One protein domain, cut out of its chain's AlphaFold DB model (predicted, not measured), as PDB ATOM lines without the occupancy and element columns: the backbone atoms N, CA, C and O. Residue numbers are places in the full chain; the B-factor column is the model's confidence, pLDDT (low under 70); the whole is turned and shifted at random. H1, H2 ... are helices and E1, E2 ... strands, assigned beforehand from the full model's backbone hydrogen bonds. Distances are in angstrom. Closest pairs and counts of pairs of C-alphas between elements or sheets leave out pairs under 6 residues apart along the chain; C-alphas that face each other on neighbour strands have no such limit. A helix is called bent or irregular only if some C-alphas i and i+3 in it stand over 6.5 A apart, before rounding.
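AT A GLANCE: This is residues 2 to 111 of the 111 residues of an uncharacterized protein of Alphaproteobacteria bacterium HGW-Alphaproteobacteria-5 (UniProt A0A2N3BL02). Two long helices, H2 and H3, run side by side in opposite directions at a shallow angle and form the closely packed core of an elongated body. A third long helix, H1, runs along this pair but loosely, meeting H2 near one end of the body and H3 near the other, while its residues 16 to 21 stand free, and the small hairpin of E1 and E2 sits at the end of the body where H2 stops and H3 starts. The printed part has 110 residues with three named helices and two named strands, in the order H1, H2, E1, E2, H3; the sheet E1 - E2 is antiparallel and the class is mostly helix. The whole is loose, with a radius of gyration of the C-alphas of 16.5 A, and the C-alphas span 51 by 27 by 18 A.

HOW THE PARTS SIT: Start with H1, residues 2 to 33, then look at H2, residues 38 to 64, and H3, residues 80 to 110: these make a bundle, helices set together, and it is up and down, each running against the one before it in the chain. H1 touches H2 with residues 26 to 33 alone, which meet residues 38 to 42, and the closest C-alphas are those of Leu 29 and Pro 39, 5.7 A apart. The two run opposite ways at a shallow tilt of 24 degrees and form a helical hairpin. H1 and H3 only just touch, with 3 pairs of C-alphas within 8 A, made by residues 4 to 11 and 82 to 89 alone; the closest C-alphas are those of Ile 7 and Ala 82, 7.1 A apart. These two run the same way at a shallow tilt of 13 degrees. H2 and H3 touch with 40 pairs of C-alphas within 8 A, the closest being those of Phe 40 and Ala 104 at 4.8 A; they run opposite ways at a shallow tilt of 31 degrees. After H2 look for E1, residues 66 to 69, and E2, residues 72 to 75, an antiparallel hairpin with 152 degrees between the strand directions. There you will find N 67 and O 74 at 2.9 A and N 74 and O 67 at 2.8 A, within hydrogen-bond range. The closest C-alphas of E1 and H2 are those of Val 67 and Ser 61, 4.9 A apart, and those of E2 and H3 are Ile 74 and Tyr 83, 5.9 A apart. H1 is apart from both strands, and H2 is apart from E2. In H3 every O i to N i+4 pair is within hydrogen-bond range; in H1 it is 27 of 28 and in H2 21 of 23.

IN THESE COORDINATES: Find C-alpha 2 at (-1.537, 33.064, 60.699); from there H1 runs 46.5 A to C-alpha 33 at (37.347, 14.922, 78.664). It is neither bent nor irregular, but only just: C-alphas 17 and 20 are 6.1 A apart. H2 measures 39.0 A from C-alpha 38 to C-alpha 64 and has a kink of 28 degrees near residue 49; it too is neither bent nor irregular, but only just, with C-alphas 46 and 49 at 6.3 A. E1 and E2 have four residues each. H3 runs 44.5 A from C-alpha 80 to C-alpha 110 at (32.821, 20.820, 95.683).

THE WHOLE: The C-alphas farthest apart are those of Gly 34 and Ala 77, at 52.1 A. The printed part has no cut and ends at residue 111, the chain's last, and its four links between named elements are tight. The mean pLDDT of the printed part is 87.6, with residues 2, 33, 35 to 36 and 111 under 70.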
ATOM      1  N   ASP A   2      -2.820  33.530  61.259       63.97
ATOM      2  CA  ASP A   2      -1.537  33.064  60.699       63.97
ATOM      3  C   ASP A   2      -0.297  33.524  61.485       63.97
ATOM      4  O   ASP A   2       0.689  32.795  61.568       63.97
ATOM      5  N   SER A   3      -0.373  34.680  62.158       77.50
ATOM      6  CA  SER A   3       0.732  35.214  62.971       77.50
ATOM      7  C   SER A   3       1.009  34.419  64.250       77.50
ATOM      8  O   SER A   3       2.146  34.379  64.700       77.50
ATOM      9  N   LEU A   4       0.001  33.799  64.871       84.75
ATOM     10  CA  LEU A   4       0.219  33.060  66.122       84.75
ATOM     11  C   LEU A   4       0.816  31.682  65.829       84.75
ATOM     12  O   LEU A   4       1.758  31.254  66.492       84.75
ATOM     13  N   ARG A   5       0.336  31.035  64.760       88.44
ATOM     14  CA  ARG A   5       0.915  29.791  64.242       88.44
ATOM     15  C   ARG A   5       2.388  29.975  63.872       88.44
ATOM     16  O   ARG A   5       3.188  29.106  64.205       88.44
ATOM     17  N   SER A   6       2.758  31.083  63.224       86.88
ATOM     18  CA  SER A   6       4.157  31.337  62.858       86.88
ATOM     19  C   SER A   6       5.061  31.556  64.079       86.88
ATOM     20  O   SER A   6       6.160  31.004  64.114       86.88
ATOM     21  N   ILE A   7       4.591  32.275  65.108       87.44
ATOM     22  CA  ILE A   7       5.333  32.471  66.368       87.44
ATOM     23  C   ILE A   7       5.534  31.136  67.089       87.44
ATOM     24  O   ILE A   7       6.665  30.791  67.430       87.44
ATOM     25  N   VAL A   8       4.464  30.356  67.273       88.75
ATOM     26  CA  VAL A   8       4.537  29.031  67.911       88.75
ATOM     27  C   VAL A   8       5.495  28.125  67.145       88.75
ATOM     28  O   VAL A   8       6.378  27.520  67.744       88.75
ATOM     29  N   TRP A   9       5.378  28.077  65.817       90.00
ATOM     30  CA  TRP A   9       6.272  27.286  64.977       90.00
ATOM     31  C   TRP A   9       7.740  27.693  65.138       90.00
ATOM     32  O   TRP A   9       8.608  26.827  65.252       90.00
ATOM     33  N   SER A  10       8.027  28.995  65.202       87.12
ATOM     34  CA  SER A  10       9.386  29.505  65.406       87.12
ATOM     35  C   SER A  10       9.967  29.083  66.757       87.12
ATOM     36  O   SER A  10      11.113  28.632  66.819       87.12
ATOM     37  N   LEU A  11       9.189  29.198  67.837       89.19
ATOM     38  CA  LEU A  11       9.621  28.791  69.176       89.19
ATOM     39  C   LEU A  11       9.863  27.279  69.238       89.19
ATOM     40  O   LEU A  11      10.933  26.847  69.667       89.19
ATOM     41  N   THR A  12       8.930  26.480  68.717       91.94
ATOM     42  CA  THR A  12       9.051  25.017  68.666       91.94
ATOM     43  C   THR A  12      10.265  24.581  67.856       91.94
ATOM     44  O   THR A  12      11.041  23.747  68.315       91.94
ATOM     45  N   ARG A  13      10.480  25.168  66.673       90.88
ATOM     46  CA  ARG A  13      11.649  24.873  65.834       90.88
ATOM     47  C   ARG A  13      12.952  25.196  66.559       90.88
ATOM     48  O   ARG A  13      13.900  24.422  66.477       90.88
ATOM     49  N   THR A  14      12.997  26.319  67.271       87.44
ATOM     50  CA  THR A  14      14.186  26.719  68.034       87.44
ATOM     51  C   THR A  14      14.459  25.724  69.161       87.44
ATOM     52  O   THR A  14      15.574  25.220  69.265       87.44
ATOM     53  N   ALA A  15      13.438  25.359  69.941       87.50
ATOM     54  CA  ALA A  15      13.550  24.358  71.000       87.50
ATOM     55  C   ALA A  15      14.029  22.997  70.465       87.50
ATOM     56  O   ALA A  15      14.948  22.398  71.022       87.50
ATOM     57  N   ALA A  16      13.452  22.547  69.347       89.88
ATOM     58  CA  ALA A  16      13.770  21.270  68.716       89.88
ATOM     59  C   ALA A  16      15.202  21.195  68.163       89.88
ATOM     60  O   ALA A  16      15.721  20.098  68.008       89.88
ATOM     61  N   ILE A  17      15.844  22.330  67.868       87.44
ATOM     62  CA  ILE A  17      17.245  22.382  67.425       87.44
ATOM     63  C   ILE A  17      18.185  22.516  68.627       87.44
ATOM     64  O   ILE A  17      19.163  21.781  68.738       87.44
ATOM     65  N   VAL A  18      17.890  23.441  69.543       85.50
ATOM     66  CA  VAL A  18      18.787  23.773  70.661       85.50
ATOM     67  C   VAL A  18      18.884  22.624  71.666       85.50
ATOM     68  O   VAL A  18      19.984  22.316  72.120       85.50
ATOM     69  N   ALA A  19      17.773  21.955  71.985       82.56
ATOM     70  CA  ALA A  19      17.766  20.863  72.958       82.56
ATOM     71  C   ALA A  19      18.678  19.679  72.564       82.56
ATOM     72  O   ALA A  19      19.558  19.333  73.357       82.56
ATOM     73  N   PRO A  20      18.554  19.066  71.368       86.19
ATOM     74  CA  PRO A  20      19.425  17.956  70.990       86.19
ATOM     75  C   PRO A  20      20.878  18.389  70.785       86.19
ATOM     76  O   PRO A  20      21.773  17.626  71.139       86.19
ATOM     77  N   LEU A  21      21.138  19.602  70.279       83.94
ATOM     78  CA  LEU A  21      22.507  20.121  70.177       83.94
ATOM     79  C   LEU A  21      23.155  20.274  71.557       83.94
ATOM     80  O   LEU A  21      24.314  19.904  71.725       83.94
ATOM     81  N   GLY A  22      22.405  20.758  72.550       79.75
ATOM     82  CA  GLY A  22      22.871  20.849  73.933       79.75
ATOM     83  C   GLY A  22      23.206  19.480  74.528       79.75
ATOM     84  O   GLY A  22      24.272  19.312  75.118       79.75
ATOM     85  N   ILE A  23      22.342  18.482  74.319       84.19
ATOM     86  CA  ILE A  23      22.579  17.103  74.779       84.19
ATOM     87  C   ILE A  23      23.800  16.495  74.078       84.19
ATOM     88  O   ILE A  23      24.669  15.930  74.739       84.19
ATOM     89  N   ALA A  24      23.897  16.623  72.753       85.00
ATOM     90  CA  ALA A  24      25.014  16.085  71.981       85.00
ATOM     91  C   ALA A  24      26.347  16.718  72.399       85.00
ATOM     92  O   ALA A  24      27.331  16.005  72.583       85.00
ATOM     93  N   LEU A  25      26.365  18.036  72.614       82.12
ATOM     94  CA  LEU A  25      27.537  18.746  73.114       82.12
ATOM     95  C   LEU A  25      27.931  18.258  74.510       82.12
ATOM     96  O   LEU A  25      29.103  17.978  74.741       82.12
ATOM     97  N   TYR A  26      26.969  18.096  75.422       78.25
ATOM     98  CA  TYR A  26      27.232  17.567  76.762       78.25
ATOM     99  C   TYR A  26      27.870  16.171  76.711       78.25
ATOM    100  O   TYR A  26      28.899  15.936  77.344       78.25
ATOM    101  N   LEU A  27      27.297  15.259  75.921       81.75
ATOM    102  CA  LEU A  27      27.810  13.895  75.772       81.75
ATOM    103  C   LEU A  27      29.194  13.870  75.112       81.75
ATOM    104  O   LEU A  27      30.068  13.131  75.561       81.75
ATOM    105  N   LEU A  28      29.416  14.697  74.087       83.12
ATOM    106  CA  LEU A  28      30.713  14.824  73.424       83.12
ATOM    107  C   LEU A  28      31.790  15.318  74.393       83.12
ATOM    108  O   LEU A  28      32.888  14.773  74.415       83.12
ATOM    109  N   LEU A  29      31.480  16.326  75.207       77.50
ATOM    110  CA  LEU A  29      32.413  16.864  76.193       77.50
ATOM    111  C   LEU A  29      32.703  15.859  77.308       77.50
ATOM    112  O   LEU A  29      33.857  15.721  77.708       77.50
ATOM    113  N   ALA A  30      31.692  15.119  77.769       77.00
ATOM    114  CA  ALA A  30      31.883  14.029  78.723       77.00
ATOM    115  C   ALA A  30      32.787  12.923  78.154       77.00
ATOM    116  O   ALA A  30      33.650  12.409  78.864       77.00
ATOM    117  N   TRP A  31      32.631  12.599  76.868       79.12
ATOM    118  CA  TRP A  31      33.456  11.610  76.177       79.12
ATOM    119  C   TRP A  31      34.898  12.089  75.945       79.12
ATOM    120  O   TRP A  31      35.837  11.368  76.271       79.12
ATOM    121  N   LEU A  32      35.090  13.312  75.433       75.00
ATOM    122  CA  LEU A  32      36.412  13.882  75.133       75.00
ATOM    123  C   LEU A  32      37.263  14.109  76.382       75.00
ATOM    124  O   LEU A  32      38.487  14.028  76.324       75.00
ATOM    125  N   ALA A  33      36.629  14.451  77.498       68.12
ATOM    126  CA  ALA A  33      37.347  14.922  78.664       68.12
ATOM    127  C   ALA A  33      38.094  13.829  79.429       68.12
ATOM    128  O   ALA A  33      39.077  14.144  80.098       68.12
ATOM    129  N   GLY A  34      37.590  12.587  79.437       70.19
ATOM    130  CA  GLY A  34      38.091  11.515  80.315       70.19
ATOM    131  C   GLY A  34      38.153  11.890  81.810       70.19
ATOM    132  O   GLY A  34      38.719  11.153  82.612       70.19
ATOM    133  N   ARG A  35      37.599  13.052  82.182       69.50
ATOM    134  CA  ARG A  35      37.629  13.683  83.499       69.50
ATOM    135  C   ARG A  35      36.205  14.101  83.856       69.50
ATOM    136  O   ARG A  35      35.570  14.783  83.046       69.50
ATOM    137  N   PRO A  36      35.720  13.747  85.054       68.62
ATOM    138  CA  PRO A  36      34.340  14.008  85.458       68.62
ATOM    139  C   PRO A  36      33.998  15.507  85.541       68.62
ATOM    140  O   PRO A  36      32.832  15.868  85.398       68.62
ATOM    141  N   ASP A  37      34.996  16.386  85.694       73.06
ATOM    142  CA  ASP A  37      34.770  17.810  85.995       73.06
ATOM    143  C   ASP A  37      34.697  18.711  84.751       73.06
ATOM    144  O   ASP A  37      34.172  19.824  84.781       73.06
ATOM    145  N   MET A  38      35.224  18.243  83.618       78.00
ATOM    146  CA  MET A  38      35.351  19.052  82.402       78.00
ATOM    147  C   MET A  38      34.004  19.468  81.776       78.00
ATOM    148  O   MET A  38      33.903  20.608  81.318       78.00
ATOM    149  N   PRO A  39      32.946  18.628  81.781       80.81
ATOM    150  CA  PRO A  39      31.615  19.050  81.342       80.81
ATOM    151  C   PRO A  39      31.081  20.257  82.121       80.81
ATOM    152  O   PRO A  39      30.401  21.108  81.547       80.81
ATOM    153  N   PHE A  40      31.420  20.383  83.408       84.44
ATOM    154  CA  PHE A  40      31.003  21.519  84.228       84.44
ATOM    155  C   PHE A  40      31.782  22.789  83.875       84.44
ATOM    156  O   PHE A  40      31.166  23.842  83.718       84.44
ATOM    157  N   TRP A  41      33.095  22.695  83.633       85.31
ATOM    158  CA  TRP A  41      33.893  23.822  83.125       85.31
ATOM    159  C   TRP A  41      33.340  24.379  81.812       85.31
ATOM    160  O   TRP A  41      33.157  25.588  81.669       85.31
ATOM    161  N   TRP A  42      33.007  23.498  80.873       83.25
ATOM    162  CA  TRP A  42      32.394  23.900  79.610       83.25
ATOM    163  C   TRP A  42      30.985  24.453  79.780       83.25
ATOM    164  O   TRP A  42      30.621  25.416  79.107       83.25
ATOM    165  N   THR A  43      30.206  23.889  80.701       87.06
ATOM    166  CA  THR A  43      28.886  24.427  81.037       87.06
ATOM    167  C   THR A  43      29.019  25.863  81.528       87.06
ATOM    168  O   THR A  43      28.348  26.733  80.987       87.06
ATOM    169  N   VAL A  44      29.926  26.151  82.466       87.88
ATOM    170  CA  VAL A  44      30.214  27.520  82.935       87.88
ATOM    171  C   VAL A  44      30.633  28.422  81.771       87.88
ATOM    172  O   VAL A  44      30.048  29.489  81.581       87.88
ATOM    173  N   PHE A  45      31.593  27.974  80.958       88.75
ATOM    174  CA  PHE A  45      32.139  28.747  79.841       88.75
ATOM    175  C   PHE A  45      31.085  29.126  78.793       88.75
ATOM    176  O   PHE A  45      31.117  30.230  78.259       88.75
ATOM    177  N   LEU A  46      30.134  28.236  78.509       87.19
ATOM    178  CA  LEU A  46      29.087  28.478  77.515       87.19
ATOM    179  C   LEU A  46      27.891  29.231  78.097       87.19
ATOM    180  O   LEU A  46      27.316  30.101  77.435       87.19
ATOM    181  N   THR A  47      27.502  28.902  79.330       90.31
ATOM    182  CA  THR A  47      26.284  29.447  79.936       90.31
ATOM    183  C   THR A  47      26.469  30.859  80.471       90.31
ATOM    184  O   THR A  47      25.531  31.642  80.378       90.31
ATOM    185  N   ALA A  48      27.661  31.230  80.948       87.38
ATOM    186  CA  ALA A  48      27.927  32.578  81.450       87.38
ATOM    187  C   ALA A  48      27.751  33.681  80.383       87.38
ATOM    188  O   ALA A  48      26.915  34.566  80.587       87.38
ATOM    189  N   PRO A  49      28.455  33.652  79.230       89.62
ATOM    190  CA  PRO A  49      28.302  34.691  78.211       89.62
ATOM    191  C   PRO A  49      26.910  34.664  77.575       89.62
ATOM    192  O   PRO A  49      26.302  35.713  77.375       89.62
ATOM    193  N   SER A  50      26.367  33.472  77.312       89.62
ATOM    194  CA  SER A  50      25.045  33.319  76.698       89.62
ATOM    195  C   SER A  50      23.923  33.781  77.632       89.62
ATOM    196  O   SER A  50      23.024  34.502  77.211       89.62
ATOM    197  N   GLY A  51      23.990  33.417  78.915       89.94
ATOM    198  CA  GLY A  51      23.041  33.846  79.939       89.94
ATOM    199  C   GLY A  51      23.114  35.350  80.189       89.94
ATOM    200  O   GLY A  51      22.074  35.998  80.276       89.94
ATOM    201  N   GLY A  52      24.320  35.927  80.217       90.44
ATOM    202  CA  GLY A  52      24.516  37.375  80.308       90.44
ATOM    203  C   GLY A  52      23.937  38.126  79.106       90.44
ATOM    204  O   GLY A  52      23.216  39.107  79.283       90.44
ATOM    205  N   PHE A  53      24.179  37.631  77.890       90.94
ATOM    206  CA  PHE A  53      23.613  38.186  76.659       90.94
ATOM    207  C   PHE A  53      22.077  38.145  76.659       90.94
ATOM    208  O   PHE A  53      21.423  39.162  76.418       90.94
ATOM    209  N   LEU A  54      21.491  36.988  76.980       91.44
ATOM    210  CA  LEU A  54      20.039  36.822  77.065       91.44
ATOM    211  C   LEU A  54      19.432  37.704  78.163       91.44
ATOM    212  O   LEU A  54      18.419  38.360  77.923       91.44
ATOM    213  N   GLY A  55      20.075  37.776  79.330       92.38
ATOM    214  CA  GLY A  55      19.647  38.614  80.445       92.38
ATOM    215  C   GLY A  55      19.697  40.106  80.115       92.38
ATOM    216  O   GLY A  55      18.760  40.833  80.441       92.38
ATOM    217  N   TYR A  56      20.736  40.560  79.409       93.75
ATOM    218  CA  TYR A  56      20.815  41.933  78.908       93.75
ATOM    219  C   TYR A  56      19.651  42.248  77.963       93.75
ATOM    220  O   TYR A  56      18.940  43.225  78.188       93.75
ATOM    221  N   HIS A  57      19.401  41.398  76.963       91.12
ATOM    222  CA  HIS A  57      18.292  41.590  76.025       91.12
ATOM    223  C   HIS A  57      16.921  41.524  76.699       91.12
ATOM    224  O   HIS A  57      16.014  42.266  76.325       91.12
ATOM    225  N   LEU A  58      16.764  40.673  77.712       93.50
ATOM    226  CA  LEU A  58      15.547  40.613  78.506       93.50
ATOM    227  C   LEU A  58      15.319  41.933  79.254       93.50
ATOM    228  O   LEU A  58      14.248  42.526  79.132       93.50
ATOM    229  N   LEU A  59      16.323  42.426  79.981       95.00
ATOM    230  CA  LEU A  59      16.234  43.695  80.707       95.00
ATOM    231  C   LEU A  59      15.995  44.876  79.767       95.00
ATOM    232  O   LEU A  59      15.154  45.727  80.058       95.00
ATOM    233  N   ASP A  60      16.697  44.911  78.637       94.06
ATOM    234  CA  ASP A  60      16.496  45.919  77.603       94.06
ATOM    235  C   ASP A  60      15.059  45.881  77.075       94.06
ATOM    236  O   ASP A  60      14.385  46.907  77.058       94.06
ATOM    237  N   SER A  61      14.521  44.694  76.783       93.38
ATOM    238  CA  SER A  61      13.149  44.561  76.284       93.38
ATOM    239  C   SER A  61      12.075  44.986  77.277       93.38
ATOM    240  O   SER A  61      11.012  45.472  76.877       93.38
ATOM    241  N   ILE A  62      12.334  44.823  78.576       93.94
ATOM    242  CA  ILE A  62      11.457  45.314  79.639       93.94
ATOM    243  C   ILE A  62      11.496  46.844  79.686       93.94
ATOM    244  O   ILE A  62      10.440  47.462  79.833       93.94
ATOM    245  N   ARG A  63      12.685  47.443  79.530       94.81
ATOM    246  CA  ARG A  63      12.904  48.898  79.563       94.81
ATOM    247  C   ARG A  63      12.335  49.609  78.340       94.81
ATOM    248  O   ARG A  63      11.651  50.615  78.487       94.81
ATOM    249  N   THR A  64      12.617  49.100  77.146       94.56
ATOM    250  CA  THR A  64      12.238  49.728  75.872       94.56
ATOM    251  C   THR A  64      10.833  49.338  75.423       94.56
ATOM    252  O   THR A  64      10.242  50.001  74.574       94.56
ATOM    253  N   GLY A  65      10.280  48.252  75.972       93.62
ATOM    254  CA  GLY A  65       9.040  47.661  75.478       93.62
ATOM    255  C   GLY A  65       9.201  47.005  74.103       93.62
ATOM    256  O   GLY A  65       8.196  46.784  73.425       93.62
ATOM    257  N   GLN A  66      10.433  46.702  73.680       94.31
ATOM    258  CA  GLN A  66      10.740  46.080  72.394       94.31
ATOM    259  C   GLN A  66      11.608  44.840  72.585       94.31
ATOM    260  O   GLN A  66      12.624  44.895  73.262       94.31
ATOM    261  N   VAL A  67      11.251  43.716  71.968       92.88
ATOM    262  CA  VAL A  67      12.101  42.517  71.968       92.88
ATOM    263  C   VAL A  67      12.684  42.299  70.576       92.88
ATOM    264  O   VAL A  67      11.953  42.226  69.588       92.88
ATOM    265  N   SER A  68      14.011  42.231  70.495       88.81
ATOM    266  CA  SER A  68      14.723  42.002  69.235       88.81
ATOM    267  C   SER A  68      14.784  40.508  68.933       88.81
ATOM    268  O   SER A  68      15.355  39.733  69.696       88.81
ATOM    269  N   VAL A  69      14.201  40.100  67.806       86.06
ATOM    270  CA  VAL A  69      14.177  38.713  67.335       86.06
ATOM    271  C   VAL A  69      14.715  38.675  65.909       86.06
ATOM    272  O   VAL A  69      14.070  39.115  64.955       86.06
ATOM    273  N   GLY A  70      15.931  38.153  65.747       82.88
ATOM    274  CA  GLY A  70      16.618  38.140  64.457       82.88
ATOM    275  C   GLY A  70      16.863  39.560  63.938       82.88
ATOM    276  O   GLY A  70      17.607  40.321  64.544       82.88
ATOM    277  N   ARG A  71      16.244  39.913  62.804       84.94
ATOM    278  CA  ARG A  71      16.346  41.253  62.188       84.94
ATOM    279  C   ARG A  71      15.151  42.163  62.498       84.94
ATOM    280  O   ARG A  71      15.029  43.219  61.888       84.94
ATOM    281  N   GLN A  72      14.239  41.738  63.370       86.38
ATOM    282  CA  GLN A  72      12.989  42.445  63.639       86.38
ATOM    283  C   GLN A  72      12.895  42.850  65.108       86.38
ATOM    284  O   GLN A  72      13.208  42.059  65.997       86.38
ATOM    285  N   ALA A  73      12.417  44.069  65.357       90.06
ATOM    286  CA  ALA A  73      12.017  44.518  66.683       90.06
ATOM    287  C   ALA A  73      10.506  44.307  66.850       90.06
ATOM    288  O   ALA A  73       9.705  44.805  66.058       90.06
ATOM    289  N   ILE A  74      10.117  43.551  67.873       91.38
ATOM    290  CA  ILE A  74       8.717  43.307  68.221       91.38
ATOM    291  C   ILE A  74       8.338  44.270  69.340       91.38
ATOM    292  O   ILE A  74       8.807  44.149  70.471       91.38
ATOM    293  N   GLU A  75       7.472  45.227  69.027       94.75
ATOM    294  CA  GLU A  75       7.027  46.262  69.961       94.75
ATOM    295  C   GLU A  75       5.800  45.811  70.761       94.75
ATOM    296  O   GLU A  75       4.800  45.368  70.187       94.75
ATOM    297  N   ARG A  76       5.820  46.016  72.084       94.25
ATOM    298  CA  ARG A  76       4.703  45.700  72.990       94.25
ATOM    299  C   ARG A  76       3.395  46.377  72.573       94.25
ATOM    300  O   ARG A  76       2.344  45.750  72.641       94.25
ATOM    301  N   ALA A  77       3.456  47.635  72.132       93.38
ATOM    302  CA  ALA A  77       2.275  48.419  71.767       93.38
ATOM    303  C   ALA A  77       1.591  47.923  70.481       93.38
ATOM    304  O   ALA A  77       0.371  47.998  70.367       93.38
ATOM    305  N   ARG A  78       2.366  47.407  69.517       92.56
ATOM    306  CA  ARG A  78       1.846  46.935  68.223       92.56
ATOM    307  C   ARG A  78       1.505  45.450  68.238       92.56
ATOM    308  O   ARG A  78       0.551  45.029  67.593       92.56
ATOM    309  N   GLN A  79       2.303  44.650  68.942       92.81
ATOM    310  CA  GLN A  79       2.228  43.190  68.920       92.81
ATOM    311  C   GLN A  79       2.341  42.611  70.344       92.81
ATOM    312  O   GLN A  79       3.289  41.881  70.642       92.81
ATOM    313  N   PRO A  80       1.379  42.897  71.243       92.50
ATOM    314  CA  PRO A  80       1.491  42.571  72.668       92.50
ATOM    315  C   PRO A  80       1.617  41.068  72.940       92.50
ATOM    316  O   PRO A  80       2.390  40.658  73.804       92.50
ATOM    317  N   VAL A  81       0.910  40.233  72.170       92.56
ATOM    318  CA  VAL A  81       0.976  38.768  72.302       92.56
ATOM    319  C   VAL A  81       2.350  38.244  71.885       92.56
ATOM    320  O   VAL A  81       2.968  37.482  72.624       92.56
ATOM    321  N   ALA A  82       2.860  38.686  70.731       91.44
ATOM    322  CA  ALA A  82       4.174  38.274  70.239       91.44
ATOM    323  C   ALA A  82       5.290  38.739  71.184       91.44
ATOM    324  O   ALA A  82       6.173  37.953  71.527       91.44
ATOM    325  N   TYR A  83       5.201  39.987  71.652       94.31
ATOM    326  CA  TYR A  83       6.093  40.540  72.662       94.31
ATOM    327  C   TYR A  83       6.090  39.674  73.927       94.31
ATOM    328  O   TYR A  83       7.155  39.275  74.392       94.31
ATOM    329  N   GLY A  84       4.910  39.329  74.454       93.25
ATOM    330  CA  GLY A  84       4.775  38.494  75.647       93.25
ATOM    331  C   GLY A  84       5.393  37.104  75.478       93.25
ATOM    332  O   GLY A  84       6.161  36.675  76.334       93.25
ATOM    333  N   MET A  85       5.124  36.425  74.359       93.94
ATOM    334  CA  MET A  85       5.662  35.085  74.085       93.94
ATOM    335  C   MET A  85       7.188  35.082  73.957       93.94
ATOM    336  O   MET A  85       7.852  34.227  74.542       93.94
ATOM    337  N   TRP A  86       7.756  36.044  73.227       93.94
ATOM    338  CA  TRP A  86       9.207  36.149  73.087       93.94
ATOM    339  C   TRP A  86       9.875  36.563  74.391       93.94
ATOM    340  O   TRP A  86      10.858  35.946  74.781       93.94
ATOM    341  N   THR A  87       9.309  37.528  75.116       94.38
ATOM    342  CA  THR A  87       9.814  37.913  76.442       94.38
ATOM    343  C   THR A  87       9.802  36.712  77.391       94.38
ATOM    344  O   THR A  87      10.796  36.451  78.058       94.38
ATOM    345  N   ALA A  88       8.725  35.918  77.402       93.94
ATOM    346  CA  ALA A  88       8.652  34.689  78.191       93.94
ATOM    347  C   ALA A  88       9.708  33.655  77.767       93.94
ATOM    348  O   ALA A  88      10.343  33.043  78.622       93.94
ATOM    349  N   TRP A  89       9.943  33.482  76.463       92.06
ATOM    350  CA  TRP A  89      10.993  32.598  75.954       92.06
ATOM    351  C   TRP A  89      12.396  33.037  76.400       92.06
ATOM    352  O   TRP A  89      13.142  32.227  76.952       92.06
ATOM    353  N   PHE A  90      12.743  34.318  76.228       92.38
ATOM    354  CA  PHE A  90      14.021  34.880  76.683       92.38
ATOM    355  C   PHE A  90      14.187  34.763  78.204       92.38
ATOM    356  O   PHE A  90      15.268  34.395  78.665       92.38
ATOM    357  N   SER A  91      13.124  34.993  78.983       93.06
ATOM    358  CA  SER A  91      13.117  34.773  80.435       93.06
ATOM    359  C   SER A  91      13.429  33.327  80.799       93.06
ATOM    360  O   SER A  91      14.338  33.079  81.589       93.06
ATOM    361  N   THR A  92      12.732  32.365  80.189       94.06
ATOM    362  CA  THR A  92      12.958  30.935  80.437       94.06
ATOM    363  C   THR A  92      14.391  30.533  80.106       94.06
ATOM    364  O   THR A  92      15.034  29.859  80.909       94.06
ATOM    365  N   MET A  93      14.927  30.978  78.964       92.12
ATOM    366  CA  MET A  93      16.316  30.696  78.591       92.12
ATOM    367  C   MET A  93      17.303  31.344  79.567       92.12
ATOM    368  O   MET A  93      18.240  30.689  80.004       92.12
ATOM    369  N   THR A  94      17.074  32.592  79.975       93.12
ATOM    370  CA  THR A  94      17.937  33.283  80.947       93.12
ATOM    371  C   THR A  94      17.991  32.529  82.276       93.12
ATOM    372  O   THR A  94      19.077  32.284  82.799       93.12
ATOM    373  N   ILE A  95      16.832  32.107  82.797       94.06
ATOM    374  CA  ILE A  95      16.745  31.329  84.040       94.06
ATOM    375  C   ILE A  95      17.464  29.991  83.879       94.06
ATOM    376  O   ILE A  95      18.290  29.649  84.716       94.06
ATOM    377  N   LEU A  96      17.205  29.260  82.793       91.50
ATOM    378  CA  LEU A  96      17.830  27.963  82.542       91.50
ATOM    379  C   LEU A  96      19.359  28.070  82.477       91.50
ATOM    380  O   LEU A  96      20.058  27.276  83.101       91.50
ATOM    381  N   PHE A  97      19.882  29.076  81.776       91.62
ATOM    382  CA  PHE A  97      21.320  29.310  81.678       91.62
ATOM    383  C   PHE A  97      21.923  29.695  83.029       91.62
ATOM    384  O   PHE A  97      22.976  29.173  83.388       91.62
ATOM    385  N   LEU A  98      21.243  30.539  83.811       92.50
ATOM    386  CA  LEU A  98      21.674  30.880  85.165       92.50
ATOM    387  C   LEU A  98      21.677  29.648  86.083       92.50
ATOM    388  O   LEU A  98      22.636  29.439  86.820       92.50
ATOM    389  N   THR A  99      20.642  28.808  86.024       93.12
ATOM    390  CA  THR A  99      20.565  27.572  86.811       93.12
ATOM    391  C   THR A  99      21.686  26.609  86.442       93.12
ATOM    392  O   THR A  99      22.346  26.086  87.338       93.12
ATOM    393  N   LEU A 100      21.942  26.396  85.148       89.88
ATOM    394  CA  LEU A 100      23.039  25.545  84.683       89.88
ATOM    395  C   LEU A 100      24.404  26.099  85.099       89.88
ATOM    396  O   LEU A 100      25.249  25.336  85.564       89.88
ATOM    397  N   PHE A 101      24.599  27.414  84.988       90.75
ATOM    398  CA  PHE A 101      25.812  28.088  85.434       90.75
ATOM    399  C   PHE A 101      26.051  27.873  86.933       90.75
ATOM    400  O   PHE A 101      27.115  27.400  87.323       90.75
ATOM    401  N   VAL A 102      25.051  28.170  87.771       92.00
ATOM    402  CA  VAL A 102      25.146  28.017  89.232       92.00
ATOM    403  C   VAL A 102      25.379  26.556  89.605       92.00
ATOM    404  O   VAL A 102      26.252  26.265  90.419       92.00
ATOM    405  N   HIS A 103      24.647  25.628  88.986       90.75
ATOM    406  CA  HIS A 103      24.823  24.200  89.223       90.75
ATOM    407  C   HIS A 103      26.249  23.743  88.896       90.75
ATOM    408  O   HIS A 103      26.887  23.081  89.714       90.75
ATOM    409  N   ALA A 104      26.773  24.129  87.731       89.06
ATOM    410  CA  ALA A 104      28.123  23.773  87.320       89.06
ATOM    411  C   ALA A 104      29.190  24.416  88.217       89.06
ATOM    412  O   ALA A 104      30.124  23.734  88.628       89.06
ATOM    413  N   ALA A 105      29.020  25.686  88.594       89.44
ATOM    414  CA  ALA A 105      29.923  26.373  89.511       89.44
ATOM    415  C   ALA A 105      29.979  25.684  90.885       89.44
ATOM    416  O   ALA A 105      31.066  25.444  91.402       89.44
ATOM    417  N   ILE A 106      28.829  25.302  91.455       92.50
ATOM    418  CA  ILE A 106      28.771  24.567  92.730       92.50
ATOM    419  C   ILE A 106      29.515  23.234  92.625       92.50
ATOM    420  O   ILE A 106      30.268  22.886  93.530       92.50
ATOM    421  N   ARG A 107      29.335  22.492  91.526       89.12
ATOM    422  CA  ARG A 107      30.011  21.200  91.328       89.12
ATOM    423  C   ARG A 107      31.525  21.351  91.223       89.12
ATOM    424  O   ARG A 107      32.229  20.548  91.816       89.12
ATOM    425  N   LEU A 108      32.006  22.397  90.553       87.25
ATOM    426  CA  LEU A 108      33.437  22.699  90.448       87.25
ATOM    427  C   LEU A 108      34.073  23.168  91.762       87.25
ATOM    428  O   LEU A 108      35.275  23.025  91.923       87.25
ATOM    429  N   MET A 109      33.297  23.749  92.683       87.38
ATOM    430  CA  MET A 109      33.788  24.153  94.008       87.38
ATOM    431  C   MET A 109      33.779  23.009  95.032       87.38
ATOM    432  O   MET A 109      34.412  23.124  96.079       87.38
ATOM    433  N   ALA A 110      33.015  21.945  94.769       84.19
ATOM    434  CA  ALA A 110      32.821  20.820  95.683       84.19
ATOM    435  C   ALA A 110      33.700  19.592  95.368       84.19
ATOM    436  O   ALA A 110      33.684  18.642  96.151       84.19
ATOM    437  N   GLY A 111      34.397  19.591  94.227       67.94
ATOM    438  CA  GLY A 111      35.383  18.579  93.824       67.94
ATOM    439  C   GLY A 111      36.800  19.112  93.946       67.94
ATOM    440  O   GLY A 111      37.692  18.290  94.244       67.94
TER     441      GLY A 111